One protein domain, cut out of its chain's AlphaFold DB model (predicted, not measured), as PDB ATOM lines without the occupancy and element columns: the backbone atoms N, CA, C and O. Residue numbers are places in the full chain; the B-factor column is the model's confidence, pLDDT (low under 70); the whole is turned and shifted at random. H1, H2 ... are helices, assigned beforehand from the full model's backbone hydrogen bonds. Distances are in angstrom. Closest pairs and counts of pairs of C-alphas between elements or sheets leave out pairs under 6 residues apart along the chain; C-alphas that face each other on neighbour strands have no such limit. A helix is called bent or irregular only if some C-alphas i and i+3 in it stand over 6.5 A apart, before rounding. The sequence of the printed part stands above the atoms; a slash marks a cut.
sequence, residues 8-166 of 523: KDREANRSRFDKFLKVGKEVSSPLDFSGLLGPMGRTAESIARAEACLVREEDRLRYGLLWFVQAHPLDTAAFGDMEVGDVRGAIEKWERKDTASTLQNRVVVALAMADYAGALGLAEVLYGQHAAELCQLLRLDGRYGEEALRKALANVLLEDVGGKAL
ATOM      1  N   LYS A   8      14.504  -5.545 -21.122       79.19
ATOM      2  CA  LYS A   8      13.260  -6.320 -21.125       79.19
ATOM      3  C   LYS A   8      13.187  -7.344 -19.984       79.19
ATOM      4  O   LYS A   8      12.164  -7.439 -19.313       79.19
ATOM      5  N   ASP A   9      14.272  -8.070 -19.724       76.62
ATOM      6  CA  ASP A   9      14.317  -9.091 -18.668       76.62
ATOM      7  C   ASP A   9      14.402  -8.463 -17.275       76.62
ATOM      8  O   ASP A   9      13.873  -9.010 -16.305       76.62
ATOM      9  N   ARG A  10      15.031  -7.286 -17.165       71.81
ATOM     10  CA  ARG A  10      15.041  -6.499 -15.923       71.81
ATOM     11  C   ARG A  10      13.629  -6.027 -15.569       71.81
ATOM     12  O   ARG A  10      13.186  -6.240 -14.444       71.81
ATOM     13  N   GLU A  11      12.892  -5.485 -16.538       75.19
ATOM     14  CA  GLU A  11      11.496  -5.057 -16.363       75.19
ATOM     15  C   GLU A  11      10.549  -6.225 -16.064       75.19
ATOM     16  O   GLU A  11       9.668  -6.110 -15.208       75.19
ATOM     17  N   ALA A  12      10.741  -7.366 -16.731       77.00
ATOM     18  CA  ALA A  12       9.962  -8.572 -16.470       77.00
ATOM     19  C   ALA A  12      10.190  -9.096 -15.042       77.00
ATOM     20  O   ALA A  12       9.224  -9.411 -14.340       77.00
ATOM     21  N   ASN A  13      11.448  -9.138 -14.586       75.06
ATOM     22  CA  ASN A  13      11.784  -9.544 -13.220       75.06
ATOM     23  C   ASN A  13      11.233  -8.573 -12.173       75.06
ATOM     24  O   ASN A  13      10.662  -9.032 -11.185       75.06
ATOM     25  N   ARG A  14      11.312  -7.257 -12.411       74.38
ATOM     26  CA  ARG A  14      10.645  -6.256 -11.565       74.38
ATOM     27  C   ARG A  14       9.154  -6.528 -11.449       74.38
ATOM     28  O   ARG A  14       8.635  -6.687 -10.351       74.38
ATOM     29  N   SER A  15       8.464  -6.631 -12.588       78.94
ATOM     30  CA  SER A  15       7.011  -6.833 -12.606       78.94
ATOM     31  C   SER A  15       6.612  -8.113 -11.875       78.94
ATOM     32  O   SER A  15       5.585  -8.151 -11.196       78.94
ATOM     33  N   ARG A  16       7.434  -9.165 -11.984       81.62
ATOM     34  CA  ARG A  16       7.268 -10.383 -11.196       81.62
ATOM     35  C   ARG A  16       7.399 -10.075  -9.705       81.62
ATOM     36  O   ARG A  16       6.478 -10.393  -8.962       81.62
ATOM     37  N   PHE A  17       8.492  -9.461  -9.267       78.31
ATOM     38  CA  PHE A  17       8.741  -9.197  -7.849       78.31
ATOM     39  C   PHE A  17       7.654  -8.311  -7.219       78.31
ATOM     40  O   PHE A  17       7.116  -8.672  -6.173       78.31
ATOM     41  N   ASP A  18       7.223  -7.253  -7.908       78.69
ATOM     42  CA  ASP A  18       6.128  -6.380  -7.466       78.69
ATOM     43  C   ASP A  18       4.813  -7.140  -7.263       78.69
ATOM     44  O   ASP A  18       4.082  -6.895  -6.303       78.69
ATOM     45  N   LYS A  19       4.485  -8.076  -8.164       83.56
ATOM     46  CA  LYS A  19       3.253  -8.875  -8.066       83.56
ATOM     47  C   LYS A  19       3.263  -9.794  -6.851       83.56
ATOM     48  O   LYS A  19       2.240  -9.920  -6.190       83.56
ATOM     49  N   PHE A  20       4.388 -10.439  -6.561       80.19
ATOM     50  CA  PHE A  20       4.493 -11.334  -5.409       80.19
ATOM     51  C   PHE A  20       4.452 -10.562  -4.083       80.19
ATOM     52  O   PHE A  20       3.721 -10.959  -3.176       80.19
ATOM     53  N   LEU A  21       5.148  -9.421  -4.008       78.06
ATOM     54  CA  LEU A  21       5.132  -8.561  -2.825       78.06
ATOM     55  C   LEU A  21       3.742  -7.974  -2.546       78.06
ATOM     56  O   LEU A  21       3.319  -7.937  -1.394       78.06
ATOM     57  N   LYS A  22       2.982  -7.600  -3.586       81.75
ATOM     58  CA  LYS A  22       1.582  -7.147  -3.446       81.75
ATOM     59  C   LYS A  22       0.652  -8.191  -2.823       81.75
ATOM     60  O   LYS A  22      -0.364  -7.822  -2.247       81.75
ATOM     61  N   VAL A  23       0.980  -9.477  -2.949       83.00
ATOM     62  CA  VAL A  23       0.184 -10.596  -2.412       83.00
ATOM     63  C   VAL A  23       0.772 -11.106  -1.082       83.00
ATOM     64  O   VAL A  23       0.341 -12.133  -0.566       83.00
ATOM     65  N   GLY A  24       1.759 -10.403  -0.510       75.88
ATOM     66  CA  GLY A  24       2.388 -10.768   0.763       75.88
ATOM     67  C   GLY A  24       3.190 -12.073   0.712       75.88
ATOM     68  O   GLY A  24       3.399 -12.697   1.748       75.88
ATOM     69  N   LYS A  25       3.604 -12.520  -0.483       77.69
ATOM     70  CA  LYS A  25       4.414 -13.732  -0.659       77.69
ATOM     71  C   LYS A  25       5.888 -13.382  -0.785       77.69
ATOM     72  O   LYS A  25       6.249 -12.434  -1.482       77.69
ATOM     73  N   GLU A  26       6.731 -14.210  -0.179       70.81
ATOM     74  CA  GLU A  26       8.170 -14.143  -0.401       70.81
ATOM     75  C   GLU A  26       8.527 -14.464  -1.854       70.81
ATOM     76  O   GLU A  26       7.877 -15.258  -2.543       70.81
ATOM     77  N   VAL A  27       9.587 -13.809  -2.318       71.31
ATOM     78  CA  VAL A  27      10.088 -13.901  -3.683       71.31
ATOM     79  C   VAL A  27      11.481 -14.487  -3.652       71.31
ATOM     80  O   VAL A  27      12.418 -13.820  -3.211       71.31
ATOM     81  N   SER A  28      11.621 -15.693  -4.192       69.69
ATOM     82  CA  SER A  28      12.914 -16.318  -4.450       69.69
ATOM     83  C   SER A  28      13.275 -16.266  -5.935       69.69
ATOM     84  O   SER A  28      12.420 -16.281  -6.833       69.69
ATOM     85  N   SER A  29      14.574 -16.183  -6.193       73.50
ATOM     86  CA  SER A  29      15.174 -16.254  -7.518       73.50
ATOM     87  C   SER A  29      16.243 -17.358  -7.535       73.50
ATOM     88  O   SER A  29      16.934 -17.546  -6.537       73.50
ATOM     89  N   PRO A  30      16.425 -18.088  -8.650       72.81
ATOM     90  CA  PRO A  30      17.488 -19.096  -8.748       72.81
ATOM     91  C   PRO A  30      18.895 -18.513  -8.524       72.81
ATOM     92  O   PRO A  30      19.769 -19.156  -7.956       72.81
ATOM     93  N   LEU A  31      19.076 -17.228  -8.844       74.00
ATOM     94  CA  LEU A  31      20.318 -16.475  -8.637       74.00
ATOM     95  C   LEU A  31      20.488 -15.937  -7.209       74.00
ATOM     96  O   LEU A  31      21.303 -15.047  -6.982       74.00
ATOM     97  N   ASP A  32      19.676 -16.408  -6.265       74.25
ATOM     98  CA  ASP A  32      19.811 -16.041  -4.854       74.25
ATOM     99  C   ASP A  32      20.969 -16.787  -4.203       74.25
ATOM    100  O   ASP A  32      21.504 -16.305  -3.212       74.25
ATOM    101  N   PHE A  33      21.340 -17.950  -4.761       78.88
ATOM    102  CA  PHE A  33      22.458 -18.786  -4.319       78.88
ATOM    103  C   PHE A  33      22.549 -18.864  -2.793       78.88
ATOM    104  O   PHE A  33      23.585 -18.572  -2.202       78.88
ATOM    105  N   SER A  34      21.435 -19.232  -2.150       72.56
ATOM    106  CA  SER A  34      21.282 -19.171  -0.688       72.56
ATOM    107  C   SER A  34      22.336 -19.970   0.090       72.56
ATOM    108  O   SER A  34      22.639 -19.621   1.227       72.56
ATOM    109  N   GLY A  35      22.948 -20.988  -0.530       70.31
ATOM    110  CA  GLY A  35      24.088 -21.719   0.033       70.31
ATOM    111  C   GLY A  35      25.394 -20.914   0.112       70.31
ATOM    112  O   GLY A  35      26.238 -21.226   0.944       70.31
ATOM    113  N   LEU A  36      25.552 -19.875  -0.715       75.69
ATOM    114  CA  LEU A  36      26.706 -18.969  -0.726       75.69
ATOM    115  C   LEU A  36      26.390 -17.611  -0.077       75.69
ATOM    116  O   LEU A  36      27.189 -17.112   0.706       75.69
ATOM    117  N   LEU A  37      25.239 -17.011  -0.401       71.50
ATOM    118  CA  LEU A  37      24.883 -15.642   0.007       71.50
ATOM    119  C   LEU A  37      23.956 -15.577   1.233       71.50
ATOM    120  O   LEU A  37      23.757 -14.501   1.795       71.50
ATOM    121  N   GLY A  38      23.400 -16.711   1.664       71.62
ATOM    122  CA  GLY A  38      22.408 -16.770   2.736       71.62
ATOM    123  C   GLY A  38      20.982 -16.408   2.287       71.62
ATOM    124  O   GLY A  38      20.713 -16.210   1.099       71.62
ATOM    125  N   PRO A  39      20.016 -16.375   3.225       68.19
ATOM    126  CA  PRO A  39      18.624 -16.046   2.922       68.19
ATOM    127  C   PRO A  39      18.445 -14.563   2.555       68.19
ATOM    128  O   PRO A  39      18.993 -13.674   3.204       68.19
ATOM    129  N   MET A  40      17.622 -14.291   1.536       64.69
ATOM    130  CA  MET A  40      17.411 -12.950   0.972       64.69
ATOM    131  C   MET A  40      16.076 -12.352   1.447       64.69
ATOM    132  O   MET A  40      15.011 -12.817   1.045       64.69
ATOM    133  N   GLY A  41      16.109 -11.282   2.249       66.31
ATOM    134  CA  GLY A  41      14.905 -10.562   2.692       66.31
ATOM    135  C   GLY A  41      14.502  -9.442   1.728       66.31
ATOM    136  O   GLY A  41      14.973  -8.315   1.863       66.31
ATOM    137  N   ARG A  42      13.639  -9.727   0.744       71.62
ATOM    138  CA  ARG A  42      13.188  -8.722  -0.240       71.62
ATOM    139  C   ARG A  42      11.962  -7.951   0.240       71.62
ATOM    140  O   ARG A  42      10.938  -8.550   0.550       71.62
ATOM    141  N   THR A  43      12.036  -6.623   0.187       74.44
ATOM    142  CA  THR A  43      10.902  -5.700   0.391       74.44
ATOM    143  C   THR A  43      10.645  -4.838  -0.849       74.44
ATOM    144  O   THR A  43      11.523  -4.702  -1.709       74.44
ATOM    145  N   ALA A  44       9.466  -4.219  -0.945       70.50
ATOM    146  CA  ALA A  44       9.130  -3.327  -2.060       70.50
ATOM    147  C   ALA A  44      10.096  -2.135  -2.141       70.50
ATOM    148  O   ALA A  44      10.572  -1.776  -3.216       70.50
ATOM    149  N   GLU A  45      10.473  -1.583  -0.987       70.56
ATOM    150  CA  GLU A  45      11.449  -0.503  -0.881       70.56
ATOM    151  C   GLU A  45      12.841  -0.973  -1.309       70.56
ATOM    152  O   GLU A  45      13.594  -0.207  -1.906       70.56
ATOM    153  N   SER A  46      13.210  -2.224  -1.006       69.31
ATOM    154  CA  SER A  46      14.501  -2.774  -1.427       69.31
ATOM    155  C   SER A  46      14.621  -2.895  -2.945       69.31
ATOM    156  O   SER A  46      15.625  -2.497  -3.526       69.31
ATOM    157  N   ILE A  47      13.554  -3.340  -3.608       70.25
ATOM    158  CA  ILE A  47      13.527  -3.514  -5.061       70.25
ATOM    159  C   ILE A  47      13.496  -2.163  -5.778       70.25
ATOM    160  O   ILE A  47      14.292  -1.943  -6.688       70.25
ATOM    161  N   ALA A  48      12.668  -1.218  -5.320       67.25
ATOM    162  CA  ALA A  48      12.610   0.123  -5.907       67.25
ATOM    163  C   ALA A  48      13.963   0.860  -5.834       67.25
ATOM    164  O   ALA A  48      14.349   1.571  -6.762       67.25
ATOM    165  N   ARG A  49      14.717   0.664  -4.747       65.69
ATOM    166  CA  ARG A  49      16.052   1.259  -4.588       65.69
ATOM    167  C   ARG A  49      17.116   0.553  -5.427       65.69
ATOM    168  O   ARG A  49      17.952   1.238  -6.009       65.69
ATOM    169  N   ALA A  50      17.029  -0.769  -5.585       66.69
ATOM    170  CA  ALA A  50      17.864  -1.531  -6.525       66.69
ATOM    171  C   ALA A  50      17.777  -0.971  -7.934       66.69
ATOM    172  O   ALA A  50      18.783  -0.832  -8.623       66.69
ATOM    173  N   GLU A  51      16.572  -0.607  -8.347       67.50
ATOM    174  CA  GLU A  51      16.336  -0.057  -9.670       67.50
ATOM    175  C   GLU A  51      16.900   1.345  -9.834       67.50
ATOM    176  O   GLU A  51      17.560   1.612 -10.840       67.50
ATOM    177  N   ALA A  52      16.694   2.218  -8.845       68.19
ATOM    178  CA  ALA A  52      17.239   3.573  -8.864       68.19
ATOM    179  C   ALA A  52      18.775   3.565  -8.995       68.19
ATOM    180  O   ALA A  52      19.338   4.320  -9.788       68.19
ATOM    181  N   CYS A  53      19.438   2.643  -8.296       66.00
ATOM    182  CA  CYS A  53      20.884   2.441  -8.341       66.00
ATOM    183  C   CYS A  53      21.402   1.817  -9.649       66.00
ATOM    184  O   CYS A  53      22.601   1.709  -9.826       66.00
ATOM    185  N   LEU A  54      20.566   1.398 -10.600       65.38
ATOM    186  CA  LEU A  54      21.047   0.874 -11.894       65.38
ATOM    187  C   LEU A  54      20.899   1.884 -13.042       65.38
ATOM    188  O   LEU A  54      21.206   1.572 -14.202       65.38
ATOM    189  N   VAL A  55      20.446   3.104 -12.729       71.75
ATOM    190  CA  VAL A  55      20.229   4.185 -13.700       71.75
ATOM    191  C   VAL A  55      21.539   4.884 -14.064       71.75
ATOM    192  O   VAL A  55      21.805   5.107 -15.249       71.75
ATOM    193  N   ARG A  56      22.383   5.209 -13.077       78.44
ATOM    194  CA  ARG A  56      23.667   5.890 -13.306       78.44
ATOM    195  C   ARG A  56      24.746   4.896 -13.723       78.44
ATOM    196  O   ARG A  56      24.770   3.757 -13.274       78.44
ATOM    197  N   GLU A  57      25.657   5.338 -14.581       82.19
ATOM    198  CA  GLU A  57      26.768   4.495 -15.039       82.19
ATOM    199  C   GLU A  57      27.753   4.141 -13.924       82.19
ATOM    200  O   GLU A  57      28.173   2.995 -13.831       82.19
ATOM    201  N   GLU A  58      28.073   5.099 -13.052       80.12
ATOM    202  CA  GLU A  58      28.955   4.898 -11.894       80.12
ATOM    203  C   GLU A  58      28.436   3.782 -10.983       80.12
ATOM    204  O   GLU A  58      29.196   2.929 -10.528       80.12
ATOM    205  N   ASP A  59      27.121   3.751 -10.786       75.25
ATOM    206  CA  ASP A  59      26.474   2.724  -9.993       75.25
ATOM    207  C   ASP A  59      26.439   1.377 -10.734       75.25
ATOM    208  O   ASP A  59      26.726   0.340 -10.141       75.25
ATOM    209  N   ARG A  60      26.183   1.361 -12.053       79.06
ATOM    210  CA  ARG A  60      26.310   0.130 -12.860       79.06
ATOM    211  C   ARG A  60      27.714  -0.460 -12.793       79.06
ATOM    212  O   ARG A  60      27.840  -1.677 -12.711       79.06
ATOM    213  N   LEU A  61      28.747   0.380 -12.813       85.44
ATOM    214  CA  LEU A  61      30.130  -0.048 -12.620       85.44
ATOM    215  C   LEU A  61      30.303  -0.643 -11.220       85.44
ATOM    216  O   LEU A  61      30.696  -1.799 -11.095       85.44
ATOM    217  N   ARG A  62      29.942   0.108 -10.174       82.94
ATOM    218  CA  ARG A  62      30.061  -0.325  -8.775       82.94
ATOM    219  C   ARG A  62      29.381  -1.669  -8.513       82.94
ATOM    220  O   ARG A  62      30.011  -2.585  -7.997       82.94
ATOM    221  N   TYR A  63      28.104  -1.784  -8.860       78.38
ATOM    222  CA  TYR A  63      27.306  -2.975  -8.571       78.38
ATOM    223  C   TYR A  63      27.569  -4.108  -9.565       78.38
ATOM    224  O   TYR A  63      27.488  -5.276  -9.196       78.38
ATOM    225  N   GLY A  64      27.927  -3.787 -10.809       84.56
ATOM    226  CA  GLY A  64      28.274  -4.773 -11.830       84.56
ATOM    227  C   GLY A  64      29.547  -5.548 -11.497       84.56
ATOM    228  O   GLY A  64      29.569  -6.763 -11.670       84.56
ATOM    229  N   LEU A  65      30.567  -4.877 -10.949       89.94
ATOM    230  CA  LEU A  65      31.814  -5.522 -10.517       89.94
ATOM    231  C   LEU A  65      31.620  -6.508  -9.355       89.94
ATOM    232  O   LEU A  65      32.429  -7.416  -9.189       89.94
ATOM    233  N   LEU A  66      30.544  -6.361  -8.579       88.06
ATOM    234  CA  LEU A  66      30.216  -7.228  -7.446       88.06
ATOM    235  C   LEU A  66      29.171  -8.299  -7.771       88.06
ATOM    236  O   LEU A  66      28.670  -8.958  -6.859       88.06
ATOM    237  N   TRP A  67      28.802  -8.475  -9.043       89.12
ATOM    238  CA  TRP A  67      27.701  -9.362  -9.395       89.12
ATOM    239  C   TRP A  67      27.976 -10.252 -10.607       89.12
ATOM    240  O   TRP A  67      28.843  -9.986 -11.441       89.12
ATOM    241  N   PHE A  68      27.222 -11.350 -10.674       89.88
ATOM    242  CA  PHE A  68      27.374 -12.389 -11.683       89.88
ATOM    243  C   PHE A  68      26.933 -11.926 -13.076       89.88
ATOM    244  O   PHE A  68      25.906 -11.257 -13.233       89.88
ATOM    245  N   VAL A  69      27.647 -12.384 -14.101       91.31
ATOM    246  CA  VAL A  69      27.365 -12.153 -15.525       91.31
ATOM    247  C   VAL A  69      27.159 -13.479 -16.256       91.31
ATOM    248  O   VAL A  69      27.759 -14.491 -15.907       91.31
ATOM    249  N   GLN A  70      26.320 -13.487 -17.291       92.44
ATOM    250  CA  GLN A  70      26.092 -14.675 -18.116       92.44
ATOM    251  C   GLN A  70      26.364 -14.347 -19.581       92.44
ATOM    252  O   GLN A  70      25.590 -13.622 -20.203       92.44
ATOM    253  N   ALA A  71      27.460 -14.861 -20.138       94.12
ATOM    254  CA  ALA A  71      27.821 -14.609 -21.537       94.12
ATOM    255  C   ALA A  71      28.349 -15.855 -22.252       94.12
ATOM    256  O   ALA A  71      28.082 -16.055 -23.436       94.12
ATOM    257  N   HIS A  72      29.073 -16.712 -21.537       93.75
ATOM    258  CA  HIS A  72      29.683 -17.916 -22.076       93.75
ATOM    259  C   HIS A  72      28.824 -19.155 -21.749       93.75
ATOM    260  O   HIS A  72      28.227 -19.216 -20.673       93.75
ATOM    261  N   PRO A  73      28.778 -20.201 -22.602       92.50
ATOM    262  CA  PRO A  73      28.017 -21.424 -22.310       92.50
ATOM    263  C   PRO A  73      28.396 -22.107 -20.986       92.50
ATOM    264  O   PRO A  73      27.544 -22.715 -20.340       92.50
ATOM    265  N   LEU A  74      29.659 -21.963 -20.563       94.12
ATOM    266  CA  LEU A  74      30.136 -22.454 -19.263       94.12
ATOM    267  C   LEU A  74      29.405 -21.800 -18.085       94.12
ATOM    268  O   LEU A  74      29.185 -22.473 -17.085       94.12
ATOM    269  N   ASP A  75      28.976 -20.541 -18.217       95.12
ATOM    270  CA  ASP A  75      28.272 -19.821 -17.154       95.12
ATOM    271  C   ASP A  75      26.946 -20.498 -16.820       95.12
ATOM    272  O   ASP A  75      26.646 -20.728 -15.658       95.12
ATOM    273  N   THR A  76      26.182 -20.905 -17.836       93.31
ATOM    274  CA  THR A  76      24.894 -21.587 -17.635       93.31
ATOM    275  C   THR A  76      25.073 -22.908 -16.890       93.31
ATOM    276  O   THR A  76      24.328 -23.209 -15.960       93.31
ATOM    277  N   ALA A  77      26.089 -23.689 -17.267       92.94
ATOM    278  CA  ALA A  77      26.387 -24.952 -16.602       92.94
ATOM    279  C   ALA A  77      26.901 -24.754 -15.166       92.94
ATOM    280  O   ALA A  77      26.628 -25.597 -14.317       92.94
ATOM    281  N   ALA A  78      27.651 -23.681 -14.901       95.00
ATOM    282  CA  ALA A  78      28.160 -23.348 -13.574       95.00
ATOM    283  C   ALA A  78      27.058 -22.794 -12.657       95.00
ATOM    284  O   ALA A  78      26.980 -23.181 -11.497       95.00
ATOM    285  N   PHE A  79      26.149 -21.961 -13.171       93.69
ATOM    286  CA  PHE A  79      25.004 -21.482 -12.393       93.69
ATOM    287  C   PHE A  79      24.066 -22.617 -11.976       93.69
ATOM    288  O   PHE A  79      23.564 -22.580 -10.859       93.69
ATOM    289  N   GLY A  80      23.906 -23.657 -12.804       91.75
ATOM    290  CA  GLY A  80      23.172 -24.863 -12.406       91.75
ATOM    291  C   GLY A  80      23.766 -25.561 -11.174       91.75
ATOM    292  O   GLY A  80      23.017 -26.014 -10.314       91.75
ATOM    293  N   ASP A  81      25.097 -25.589 -11.039       92.00
ATOM    294  CA  ASP A  81      25.758 -26.128  -9.839       92.00
ATOM    295  C   ASP A  81      25.578 -25.192  -8.637       92.00
ATOM    296  O   ASP A  81      25.278 -25.639  -7.530       92.00
ATOM    297  N   MET A  82      25.688 -23.879  -8.855       88.69
ATOM    298  CA  MET A  82      25.478 -22.871  -7.810       88.69
ATOM    299  C   MET A  82      24.052 -22.914  -7.239       88.69
ATOM    300  O   MET A  82      23.867 -22.714  -6.038       88.69
ATOM    301  N   GLU A  83      23.042 -23.187  -8.072       87.44
ATOM    302  CA  GLU A  83      21.635 -23.312  -7.661       87.44
ATOM    303  C   GLU A  83      21.408 -24.466  -6.675       87.44
ATOM    304  O   GLU A  83      20.610 -24.332  -5.747       87.44
ATOM    305  N   VAL A  84      22.135 -25.576  -6.835       89.12
ATOM    306  CA  VAL A  84      22.085 -26.728  -5.915       89.12
ATOM    307  C   VAL A  84      23.107 -26.635  -4.776       89.12
ATOM    308  O   VAL A  84      23.174 -27.529  -3.935       89.12
ATOM    309  N   GLY A  85      23.878 -25.544  -4.719       86.56
ATOM    310  CA  GLY A  85      24.860 -25.264  -3.671       86.56
ATOM    311  C   GLY A  85      26.262 -25.837  -3.914       86.56
ATOM    312  O   GLY A  85      27.107 -25.734  -3.026       86.56
ATOM    313  N   ASP A  86      26.546 -26.405  -5.090       91.75
ATOM    314  CA  ASP A  86      27.883 -26.891  -5.453       91.75
ATOM    315  C   ASP A  86      28.762 -25.757  -6.005       91.75
ATOM    316  O   ASP A  86      29.016 -25.619  -7.203       91.75
ATOM    317  N   VAL A  87      29.248 -24.916  -5.091       91.50
ATOM    318  CA  VAL A  87      30.125 -23.785  -5.430       91.50
ATOM    319  C   VAL A  87      31.445 -24.262  -6.049       91.50
ATOM    320  O   VAL A  87      31.993 -23.601  -6.930       91.50
ATOM    321  N   ARG A  88      31.965 -25.421  -5.625       94.19
ATOM    322  CA  ARG A  88      33.247 -25.933  -6.124       94.19
ATOM    323  C   ARG A  88      33.126 -26.432  -7.562       94.19
ATOM    324  O   ARG A  88      33.967 -26.074  -8.381       94.19
ATOM    325  N   GLY A  89      32.075 -27.190  -7.877       95.19
ATOM    326  CA  GLY A  89      31.786 -27.636  -9.243       95.19
ATOM    327  C   GLY A  89      31.601 -26.465 -10.211       95.19
ATOM    328  O   GLY A  89      32.140 -26.477 -11.323       95.19
ATOM    329  N   ALA A  90      30.950 -25.390  -9.754       94.88
ATOM    330  CA  ALA A  90      30.825 -24.155 -10.522       94.88
ATOM    331  C   ALA A  90      32.190 -23.514 -10.840       94.88
ATOM    332  O   ALA A  90      32.451 -23.160 -11.993       94.88
ATOM    333  N   ILE A  91      33.087 -23.419  -9.849       96.19
ATOM    334  CA  ILE A  91      34.456 -22.911 -10.042       96.19
ATOM    335  C   ILE A  91      35.227 -23.797 -11.032       96.19
ATOM    336  O   ILE A  91      35.777 -23.272 -12.000       96.19
ATOM    337  N   GLU A  92      35.202 -25.123 -10.858       97.19
ATOM    338  CA  GLU A  92      35.880 -26.084 -11.745       97.19
ATOM    339  C   GLU A  92      35.405 -25.958 -13.209       97.19
ATOM    340  O   GLU A  92      36.172 -26.176 -14.151       97.19
ATOM    341  N   LYS A  93      34.138 -25.586 -13.438       97.00
ATOM    342  CA  LYS A  93      33.603 -25.311 -14.782       97.00
ATOM    343  C   LYS A  93      34.136 -24.008 -15.365       97.00
ATOM    344  O   LYS A  93      34.521 -24.000 -16.537       97.00
ATOM    345  N   TRP A  94      34.160 -22.931 -14.583       97.62
ATOM    346  CA  TRP A  94      34.699 -21.644 -15.026       97.62
ATOM    347  C   TRP A  94      36.209 -21.697 -15.286       97.62
ATOM    348  O   TRP A  94      36.681 -21.057 -16.220       97.62
ATOM    349  N   GLU A  95      36.956 -22.523 -14.552       96.94
ATOM    350  CA  GLU A  95      38.406 -22.717 -14.722       96.94
ATOM    351  C   GLU A  95      38.816 -23.379 -16.039       96.94
ATOM    352  O   GLU A  95      39.979 -23.322 -16.434       96.94
ATOM    353  N   ARG A  96      37.870 -23.977 -16.770       96.81
ATOM    354  CA  ARG A  96      38.156 -24.594 -18.074       96.81
ATOM    355  C   ARG A  96      38.569 -23.577 -19.132       96.81
ATOM    356  O   ARG A  96      39.216 -23.957 -20.108       96.81
ATOM    357  N   LYS A  97      38.131 -22.324 -18.998       96.19
ATOM    358  CA  LYS A  97      38.464 -21.258 -19.939       96.19
ATOM    359  C   LYS A  97      38.284 -19.897 -19.284       96.19
ATOM    360  O   LYS A  97      37.168 -19.534 -18.914       96.19
ATOM    361  N   ASP A  98      39.358 -19.123 -19.266       96.44
ATOM    362  CA  ASP A  98      39.318 -17.724 -18.860       96.44
ATOM    363  C   ASP A  98      38.704 -16.869 -19.982       96.44
ATOM    364  O   ASP A  98      39.195 -16.808 -21.112       96.44
ATOM    365  N   THR A  99      37.565 -16.256 -19.677       97.00
ATOM    366  CA  THR A  99      36.877 -15.232 -20.469       97.00
ATOM    367  C   THR A  99      36.461 -14.107 -19.524       97.00
ATOM    368  O   THR A  99      36.497 -14.285 -18.302       97.00
ATOM    369  N   ALA A 100      35.996 -12.966 -20.051       96.81
ATOM    370  CA  ALA A 100      35.490 -11.894 -19.192       96.81
ATOM    371  C   ALA A 100      34.421 -12.383 -18.197       96.81
ATOM    372  O   ALA A 100      34.451 -12.015 -17.025       96.81
ATOM    373  N   SER A 101      33.486 -13.232 -18.642       97.12
ATOM    374  CA  SER A 101      32.392 -13.700 -17.790       97.12
ATOM    375  C   SER A 101      32.816 -14.752 -16.769       97.12
ATOM    376  O   SER A 101      32.414 -14.654 -15.610       97.12
ATOM    377  N   THR A 102      33.658 -15.718 -17.153       97.94
ATOM    378  CA  THR A 102      34.102 -16.776 -16.233       97.94
ATOM    379  C   THR A 102      35.007 -16.216 -15.138       97.94
ATOM    380  O   THR A 102      34.832 -16.557 -13.968       97.94
ATOM    381  N   LEU A 103      35.912 -15.294 -15.482       98.31
ATOM    382  CA  LEU A 103      36.752 -14.589 -14.514       98.31
ATOM    383  C   LEU A 103      35.919 -13.696 -13.588       98.31
ATOM    384  O   LEU A 103      36.071 -13.804 -12.375       98.31
ATOM    385  N   GLN A 104      35.001 -12.877 -14.121       96.94
ATOM    386  CA  GLN A 104      34.116 -12.030 -13.306       96.94
ATOM    387  C   GLN A 104      33.318 -12.860 -12.293       96.94
ATOM    388  O   GLN A 104      33.254 -12.518 -11.115       96.94
ATOM    389  N   ASN A 105      32.746 -13.984 -12.722       95.94
ATOM    390  CA  ASN A 105      31.980 -14.845 -11.829       95.94
ATOM    391  C   ASN A 105      32.857 -15.472 -10.733       95.94
ATOM    392  O   ASN A 105      32.452 -15.499  -9.571       95.94
ATOM    393  N   ARG A 106      34.081 -15.907 -11.065       97.62
ATOM    394  CA  ARG A 106      35.048 -16.409 -10.074       97.62
ATOM    395  C   ARG A 106      35.499 -15.318  -9.097       97.62
ATOM    396  O   ARG A 106      35.611 -15.611  -7.911       97.62
ATOM    397  N   VAL A 107      35.692 -14.074  -9.555       96.56
ATOM    398  CA  VAL A 107      35.961 -12.914  -8.679       96.56
ATOM    399  C   VAL A 107      34.829 -12.754  -7.666       96.56
ATOM    400  O   VAL A 107      35.090 -12.690  -6.469       96.56
ATOM    401  N   VAL A 108      33.571 -12.753  -8.121       93.50
ATOM    402  CA  VAL A 108      32.396 -12.599  -7.246       93.50
ATOM    403  C   VAL A 108      32.303 -13.728  -6.219       93.50
ATOM    404  O   VAL A 108      32.072 -13.459  -5.041       93.50
ATOM    405  N   VAL A 109      32.530 -14.982  -6.625       92.69
ATOM    406  CA  VAL A 109      32.537 -16.118  -5.687       92.69
ATOM    407  C   VAL A 109      33.674 -16.004  -4.673       92.69
ATOM    408  O   VAL A 109      33.439 -16.185  -3.480       92.69
ATOM    409  N   ALA A 110      34.888 -15.666  -5.110       92.56
ATOM    410  CA  ALA A 110      36.025 -15.486  -4.211       92.56
ATOM    411  C   ALA A 110      35.775 -14.358  -3.191       92.56
ATOM    412  O   ALA A 110      36.019 -14.547  -1.999       92.56
ATOM    413  N   LEU A 111      35.192 -13.233  -3.624       89.94
ATOM    414  CA  LEU A 111      34.771 -12.149  -2.728       89.94
ATOM    415  C   LEU A 111      33.711 -12.614  -1.720       89.94
ATOM    416  O   LEU A 111      33.835 -12.319  -0.533       89.94
ATOM    417  N   ALA A 112      32.706 -13.378  -2.160       86.06
ATOM    418  CA  ALA A 112      31.670 -13.923  -1.280       86.06
ATOM    419  C   ALA A 112      32.230 -14.904  -0.235       86.06
ATOM    420  O   ALA A 112      31.699 -15.002   0.866       86.06
ATOM    421  N   MET A 113      33.330 -15.595  -0.544       86.75
ATOM    422  CA  MET A 113      34.039 -16.478   0.391       86.75
ATOM    423  C   MET A 113      35.113 -15.757   1.228       86.75
ATOM    424  O   MET A 113      35.844 -16.415   1.967       86.75
ATOM    425  N   ALA A 114      35.218 -14.425   1.127       87.88
ATOM    426  CA  ALA A 114      36.262 -13.602   1.749       87.88
ATOM    427  C   ALA A 114      37.705 -13.978   1.353       87.88
ATOM    428  O   ALA A 114      38.660 -13.626   2.051       87.88
ATOM    429  N   ASP A 115      37.888 -14.654   0.217       89.56
ATOM    430  CA  ASP A 115      39.201 -14.892  -0.374       89.56
ATOM    431  C   ASP A 115      39.631 -13.668  -1.192       89.56
ATOM    432  O   ASP A 115      39.574 -13.640  -2.424       89.56
ATOM    433  N   TYR A 116      40.042 -12.611  -0.488       91.25
ATOM    434  CA  TYR A 116      40.445 -11.354  -1.121       91.25
ATOM    435  C   TYR A 116      41.692 -11.510  -1.995       91.25
ATOM    436  O   TYR A 116      41.793 -10.861  -3.030       91.25
ATOM    437  N   ALA A 117      42.642 -12.367  -1.613       92.75
ATOM    438  CA  ALA A 117      43.853 -12.570  -2.405       92.75
ATOM    439  C   ALA A 117      43.531 -13.253  -3.742       92.75
ATOM    440  O   ALA A 117      43.964 -12.770  -4.790       92.75
ATOM    441  N   GLY A 118      42.729 -14.324  -3.712       94.69
ATOM    442  CA  GLY A 118      42.258 -14.999  -4.918       94.69
ATOM    443  C   GLY A 118      41.406 -14.084  -5.795       94.69
ATOM    444  O   GLY A 118      41.673 -13.955  -6.991       94.69
ATOM    445  N   ALA A 119      40.441 -13.375  -5.200       95.25
ATOM    446  CA  ALA A 119      39.573 -12.445  -5.920       95.25
ATOM    447  C   ALA A 119      40.359 -11.352  -6.654       95.25
ATOM    448  O   ALA A 119      40.101 -11.076  -7.824       95.25
ATOM    449  N   LEU A 120      41.332 -10.736  -5.985       96.12
ATOM    450  CA  LEU A 120      42.099  -9.631  -6.550       96.12
ATOM    451  C   LEU A 120      43.127 -10.099  -7.583       96.12
ATOM    452  O   LEU A 120      43.343  -9.395  -8.566       96.12
ATOM    453  N   GLY A 121      43.698 -11.296  -7.423       96.62
ATOM    454  CA  GLY A 121      44.525 -11.920  -8.460       96.62
ATOM    455  C   GLY A 121      43.727 -12.237  -9.729       96.62
ATOM    456  O   GLY A 121      44.176 -11.950 -10.835       96.62
ATOM    457  N   LEU A 122      42.500 -12.751  -9.584       98.06
ATOM    458  CA  LEU A 122      41.588 -12.955 -10.715       98.06
ATOM    459  C   LEU A 122      41.175 -11.628 -11.363       98.06
ATOM    460  O   LEU A 122      41.110 -11.537 -12.588       98.06
ATOM    461  N   ALA A 123      40.933 -10.595 -10.553       97.44
ATOM    462  CA  ALA A 123      40.602  -9.262 -11.038       97.44
ATOM    463  C   ALA A 123      41.752  -8.641 -11.851       97.44
ATOM    464  O   ALA A 123      41.488  -7.992 -12.856       97.44
ATOM    465  N   GLU A 124      43.020  -8.876 -11.489       96.56
ATOM    466  CA  GLU A 124      44.165  -8.440 -12.308       96.56
ATOM    467  C   GLU A 124      44.149  -9.075 -13.698       96.56
ATOM    468  O   GLU A 124      44.305  -8.373 -14.696       96.56
ATOM    469  N   VAL A 125      43.907 -10.386 -13.781       97.44
ATOM    470  CA  VAL A 125      43.814 -11.087 -15.071       97.44
ATOM    471  C   VAL A 125      42.627 -10.560 -15.882       97.44
ATOM    472  O   VAL A 125      42.778 -10.219 -17.056       97.44
ATOM    473  N   LEU A 126      41.459 -10.432 -15.245       98.06
ATOM    474  CA  LEU A 126      40.235  -9.919 -15.860       98.06
ATOM    475  C   LEU A 126      40.428  -8.506 -16.416       98.06
ATOM    476  O   LEU A 126      40.081  -8.236 -17.564       98.06
ATOM    477  N   TYR A 127      40.987  -7.595 -15.627       96.56
ATOM    478  CA  TYR A 127      41.132  -6.200 -16.022       96.56
ATOM    479  C   TYR A 127      42.286  -5.997 -17.007       96.56
ATOM    480  O   TYR A 127      42.140  -5.214 -17.944       96.56
ATOM    481  N   GLY A 128      43.392  -6.726 -16.863       96.25
ATOM    482  CA  GLY A 128      44.531  -6.615 -17.774       96.25
ATOM    483  C   GLY A 128      44.262  -7.196 -19.163       96.25
ATOM    484  O   GLY A 128      44.748  -6.665 -20.159       96.25
ATOM    485  N   GLN A 129      43.473  -8.275 -19.257       96.81
ATOM    486  CA  GLN A 129      43.273  -9.002 -20.522       96.81
ATOM    487  C   GLN A 129      41.876  -8.823 -21.126       96.81
ATOM    488  O   GLN A 129      41.720  -8.897 -22.343       96.81
ATOM    489  N   HIS A 130      40.860  -8.558 -20.300       96.25
ATOM    490  CA  HIS A 130      39.452  -8.598 -20.702       96.25
ATOM    491  C   HIS A 130      38.653  -7.338 -20.322       96.25
ATOM    492  O   HIS A 130      37.425  -7.355 -20.411       96.25
ATOM    493  N   ALA A 131      39.298  -6.221 -19.951       95.19
ATOM    494  CA  ALA A 131      38.598  -4.990 -19.552       95.19
ATOM    495  C   ALA A 131      37.557  -4.515 -20.579       95.19
ATOM    496  O   ALA A 131      36.421  -4.225 -20.213       95.19
ATOM    497  N   ALA A 132      37.911  -4.467 -21.869       94.75
ATOM    498  CA  ALA A 132      36.993  -3.999 -22.910       94.75
ATOM    499  C   ALA A 132      35.749  -4.898 -23.042       94.75
ATOM    500  O   ALA A 132      34.633  -4.398 -23.177       94.75
ATOM    501  N   GLU A 133      35.937  -6.216 -22.966       94.94
ATOM    502  CA  GLU A 133      34.853  -7.199 -23.020       94.94
ATOM    503  C   GLU A 133      33.971  -7.107 -21.764       94.94
ATOM    504  O   GLU A 133      32.746  -7.063 -21.872       94.94
ATOM    505  N   LEU A 134      34.570  -6.966 -20.576       95.31
ATOM    506  CA  LEU A 134      33.837  -6.747 -19.329       95.31
ATOM    507  C   LEU A 134      32.995  -5.464 -19.379       95.31
ATOM    508  O   LEU A 134      31.818  -5.489 -19.019       95.31
ATOM    509  N   CYS A 135      33.555  -4.355 -19.869       93.69
ATOM    510  CA  CYS A 135      32.828  -3.095 -20.029       93.69
ATOM    511  C   CYS A 135      31.629  -3.244 -20.973       93.69
ATOM    512  O   CYS A 135      30.547  -2.744 -20.666       93.69
ATOM    513  N   GLN A 136      31.778  -3.989 -22.074       93.00
ATOM    514  CA  GLN A 136      30.659  -4.303 -22.968       93.00
ATOM    515  C   GLN A 136      29.580  -5.134 -22.264       93.00
ATOM    516  O   GLN A 136      28.395  -4.806 -22.362       93.00
ATOM    517  N   LEU A 137      29.971  -6.171 -21.515       92.00
ATOM    518  CA  LEU A 137      29.036  -7.003 -20.750       92.00
ATOM    519  C   LEU A 137      28.256  -6.178 -19.720       92.00
ATOM    520  O   LEU A 137      27.037  -6.313 -19.614       92.00
ATOM    521  N   LEU A 138      28.938  -5.290 -19.000       88.50
ATOM    522  CA  LEU A 138      28.340  -4.428 -17.981       88.50
ATOM    523  C   LEU A 138      27.649  -3.178 -18.556       88.50
ATOM    524  O   LEU A 138      27.053  -2.407 -17.801       88.50
ATOM    525  N   ARG A 139      27.673  -2.990 -19.885       88.69
ATOM    526  CA  ARG A 139      27.115  -1.817 -20.587       88.69
ATOM    527  C   ARG A 139      27.652  -0.502 -20.026       88.69
ATOM    528  O   ARG A 139      26.894   0.419 -19.705       88.69
ATOM    529  N   LEU A 140      28.965  -0.468 -19.870       88.00
ATOM    530  CA  LEU A 140      29.726   0.701 -19.472       88.00
ATOM    531  C   LEU A 140      30.328   1.351 -20.713       88.00
ATOM    532  O   LEU A 140      30.638   0.662 -21.691       88.00
ATOM    533  N   ASP A 141      30.537   2.663 -20.658       81.50
ATOM    534  CA  ASP A 141      31.315   3.353 -21.679       81.50
ATOM    535  C   ASP A 141      32.701   2.706 -21.819       81.50
ATOM    536  O   ASP A 141      33.361   2.374 -20.832       81.50
ATOM    537  N   GLY A 142      33.200   2.580 -23.051       74.12
ATOM    538  CA  GLY A 142      34.500   1.958 -23.357       74.12
ATOM    539  C   GLY A 142      35.735   2.708 -22.826       74.12
ATOM    540  O   GLY A 142      36.849   2.442 -23.265       74.12
ATOM    541  N   ARG A 143      35.547   3.665 -21.910       83.25
ATOM    542  CA  ARG A 143      36.587   4.486 -21.274       83.25
ATOM    543  C   ARG A 143      37.249   3.821 -20.065       83.25
ATOM    544  O   ARG A 143      38.304   4.278 -19.633       83.25
ATOM    545  N   TYR A 144      36.641   2.780 -19.494       90.50
ATOM    546  CA  TYR A 144      37.190   2.095 -18.324       90.50
ATOM    547  C   TYR A 144      38.228   1.050 -18.748       90.50
ATOM    548  O   TYR A 144      37.888  -0.057 -19.161       90.50
ATOM    549  N   GLY A 145      39.503   1.428 -18.665       92.88
ATOM    550  CA  GLY A 145      40.628   0.498 -18.771       92.88
ATOM    551  C   GLY A 145      40.950  -0.185 -17.439       92.88
ATOM    552  O   GLY A 145      40.312   0.091 -16.420       92.88
ATOM    553  N   GLU A 146      41.986  -1.025 -17.446       94.31
ATOM    554  CA  GLU A 146      42.453  -1.800 -16.286       94.31
ATOM    555  C   GLU A 146      42.537  -0.961 -15.002       94.31
ATOM    556  O   GLU A 146      41.915  -1.275 -13.990       94.31
ATOM    557  N   GLU A 147      43.241   0.167 -15.081       93.12
ATOM    558  CA  GLU A 147      43.449   1.104 -13.979       93.12
ATOM    559  C   GLU A 147      42.143   1.618 -13.360       93.12
ATOM    560  O   GLU A 147      42.000   1.705 -12.140       93.12
ATOM    561  N   ALA A 148      41.181   1.982 -14.211       93.38
ATOM    562  CA  ALA A 148      39.923   2.567 -13.777       93.38
ATOM    563  C   ALA A 148      39.028   1.518 -13.104       93.38
ATOM    564  O   ALA A 148      38.399   1.813 -12.088       93.38
ATOM    565  N   LEU A 149      39.013   0.291 -13.633       95.19
ATOM    566  CA  LEU A 149      38.287  -0.840 -13.050       95.19
ATOM    567  C   LEU A 149      38.906  -1.277 -11.718       95.19
ATOM    568  O   LEU A 149      38.186  -1.486 -10.742       95.19
ATOM    569  N   ARG A 150      40.241  -1.330 -11.650       95.00
ATOM    570  CA  ARG A 150      40.999  -1.630 -10.431       95.00
ATOM    571  C   ARG A 150      40.661  -0.643  -9.315       95.00
ATOM    572  O   ARG A 150      40.272  -1.061  -8.228       95.00
ATOM    573  N   LYS A 151      40.697   0.660  -9.608       92.56
ATOM    574  CA  LYS A 151      40.287   1.721  -8.673       92.56
ATOM    575  C   LYS A 151      38.821   1.637  -8.272       92.56
ATOM    576  O   LYS A 151      38.499   1.816  -7.101       92.56
ATOM    577  N   ALA A 152      37.932   1.359  -9.223       91.44
ATOM    578  CA  ALA A 152      36.509   1.218  -8.938       91.44
ATOM    579  C   ALA A 152      36.253   0.069  -7.956       91.44
ATOM    580  O   ALA A 152      35.601   0.287  -6.937       91.44
ATOM    581  N   LEU A 153      36.831  -1.112  -8.200       92.81
ATOM    582  CA  LEU A 153      36.732  -2.232  -7.264       92.81
ATOM    583  C   LEU A 153      37.383  -1.887  -5.919       92.81
ATOM    584  O   LEU A 153      36.792  -2.148  -4.874       92.81
ATOM    585  N   ALA A 154      38.564  -1.259  -5.929       92.25
ATOM    586  CA  ALA A 154      39.269  -0.908  -4.702       92.25
ATOM    587  C   ALA A 154      38.436   0.003  -3.791       92.25
ATOM    588  O   ALA A 154      38.325  -0.259  -2.596       92.25
ATOM    589  N   ASN A 155      37.813   1.038  -4.358       89.31
ATOM    590  CA  ASN A 155      36.975   1.980  -3.619       89.31
ATOM    591  C   ASN A 155      35.784   1.287  -2.954       89.31
ATOM    592  O   ASN A 155      35.485   1.551  -1.792       89.31
ATOM    593  N   VAL A 156      35.133   0.380  -3.680       87.69
ATOM    594  CA  VAL A 156      33.982  -0.370  -3.169       87.69
ATOM    595  C   VAL A 156      34.404  -1.280  -2.018       87.69
ATOM    596  O   VAL A 156      33.788  -1.259  -0.955       87.69
ATOM    597  N   LEU A 157      35.505  -2.015  -2.182       89.06
ATOM    598  CA  LEU A 157      36.024  -2.883  -1.128       89.06
ATOM    599  C   LEU A 157      36.506  -2.087   0.092       89.06
ATOM    600  O   LEU A 157      36.280  -2.507   1.222       89.06
ATOM    601  N   LEU A 158      37.140  -0.927  -0.095       87.88
ATOM    602  CA  LEU A 158      37.546  -0.067   1.020       87.88
ATOM    603  C   LEU A 158      36.352   0.414   1.842       87.88
ATOM    604  O   LEU A 158      36.464   0.492   3.064       87.88
ATOM    605  N   GLU A 159      35.240   0.730   1.182       84.62
ATOM    606  CA  GLU A 159      34.029   1.204   1.845       84.62
ATOM    607  C   GLU A 159      33.304   0.083   2.599       84.62
ATOM    608  O   GLU A 159      32.879   0.293   3.733       84.62
ATOM    609  N   ASP A 160      33.189  -1.101   1.991       80.00
ATOM    610  CA  ASP A 160      32.337  -2.171   2.518       80.00
ATOM    611  C   ASP A 160      33.103  -3.208   3.368       80.00
ATOM    612  O   ASP A 160      32.533  -3.801   4.282       80.00
ATOM    613  N   VAL A 161      34.404  -3.408   3.118       84.25
ATOM    614  CA  VAL A 161      35.275  -4.342   3.864       84.25
ATOM    615  C   VAL A 161      36.176  -3.605   4.858       84.25
ATOM    616  O   VAL A 161      36.424  -4.076   5.969       84.25
ATOM    617  N   GLY A 162      36.687  -2.440   4.460       83.06
ATOM    618  CA  GLY A 162      37.664  -1.676   5.227       83.06
ATOM    619  C   GLY A 162      39.113  -2.077   4.931       83.06
ATOM    620  O   GLY A 162      39.486  -3.250   4.863       83.06
ATOM    621  N   GLY A 163      39.979  -1.070   4.809       84.00
ATOM    622  CA  GLY A 163      41.361  -1.273   4.370       84.00
ATOM    623  C   GLY A 163      42.216  -2.158   5.285       84.00
ATOM    624  O   GLY A 163      43.107  -2.838   4.790       84.00
ATOM    625  N   LYS A 164      41.945  -2.221   6.600       81.62
ATOM    626  CA  LYS A 164      42.717  -3.084   7.520       81.62
ATOM    627  C   LYS A 164      42.546  -4.570   7.206       81.62
ATOM    628  O   LYS A 164      43.533  -5.299   7.178       81.62
ATOM    629  N   ALA A 165      41.310  -5.006   6.958       83.88
ATOM    630  CA  ALA A 165      41.011  -6.394   6.618       83.88
ATOM    631  C   ALA A 165      41.601  -6.763   5.247       83.88
ATOM    632  O   ALA A 165      42.209  -7.820   5.104       83.88
ATOM    633  N   LEU A 166      41.512  -5.851   4.274       86.25
ATOM    634  CA  LEU A 166      42.089  -6.040   2.940       86.25
ATOM    635  C   LEU A 166      43.622  -6.137   2.983       86.25
ATOM    636  O   LEU A 166      44.206  -7.036   2.384       86.25
TER     637      LEU A 166
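Overview. This is residues 8 to 166 of the 523 residues of an uncharacterized protein of Bacteroidia bacterium (UniProt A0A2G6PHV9). Five helices, H5 to H9, stand along a loosely formed C-shaped wall, and H4 crosses at the end of the C where H9 lies; residues 65 to 69 run through the hollow of the C. Beyond its open side, H1 and H3 pair up as a separate two-helix arm, and short H2 lies between that arm and the H5 side of the wall. The printed part has 159 residues with ten named helices, H1 to H10 in order along the chain, and no named strand, and its class is all helix. It is compact by its radius of gyration of the C-alphas, 16.1 A, and its C-alphas span 47 by 35 by 34 A.

Arrangement. H1, residues 8 to 22, touches H3, residues 44 to 52, at a shallow tilt of 19 degrees, opposite ways, with the C-alphas of Leu 21 and Ala 44 closest at 6.6 A. Neither of these two touches any other helix. H2, residues 34 to 37, touches no helix but is near H5, residues 73 to 83. H4, residues 57 to 64, touches H9, residues 146 to 160, through residues 152 to 156 of H9 alone; the closest C-alphas are those of Arg 62 and Ala 152, 6.6 A apart, and the tilt of 70.0 degrees is steep, only just short of about perpendicular. H5 and H6, residues 87 to 94, form a helical hairpin at a shallow tilt of 1 degrees, with the C-alphas of Ala 78 and Ala 90 closest at 4.1 A. H6 and H7, residues 100 to 112, form another at 20 degrees, with the C-alphas of Trp 94 and Thr 102 closest at 5.1 A. H5 and H7 only just touch, with 3 pairs of C-alphas within 8 A, and only at their ends; the closest are those of Asp 75 and Thr 102, at 6.6 A. H7 and H8, residues 116 to 137, are the third hairpin, at a shallow tilt of 34.7 degrees, only just short of steep, with the C-alphas of Val 107 and Ala 119 closest at 4.6 A. H8 is irregular, with C-alphas 129 and 132 lying 8.4 A apart and a kink of 93 degrees near residue 130, and its line is a rough one. Residues 123 to 131 of H8 touch residues 146 to 150 of H9, at a steep tilt of 52 degrees, opposite ways, with the C-alphas of Tyr 127 and Glu 146 closest at 4.6 A. H10, residues 163 to 166, touches H9 only at the corner by their link, and only just, with 3 pairs of C-alphas within 8 A; the closest are those of Leu 158 and Leu 166, at 7.7 A. In H1, H3, H4, H6, H7 and H9 every O i to N i+4 pair is within hydrogen-bond range, against 5 of 7 in H5 and 15 of 18 in H8, while H2 and H10 are too short for such a pair.

Along the chain. H1 begins at C-alpha 8, (13.260, -6.320, -21.125), and is 21.2 A long from first to last C-alpha. H3 measures 12.6 A, H5 16.1 A and H7 18.4 A. H8, the longest helix by residues, measures 23.1 A from C-alpha 116 at (40.445, -11.354, -1.121). H9 measures 21.4 A, and H10 ends at C-alpha 166, (42.089, -6.040, 2.940).

Size, cuts and confidence. The C-alphas of Val 23 and Gly 128 are the two farthest apart, at 47.1 A. The printed part has no cut, and its one long link is the 11 residues between H1 and H2. The mean pLDDT of the printed part is 85.8, with residues 28, 39 to 41, 46 and 48 to 54 under 70.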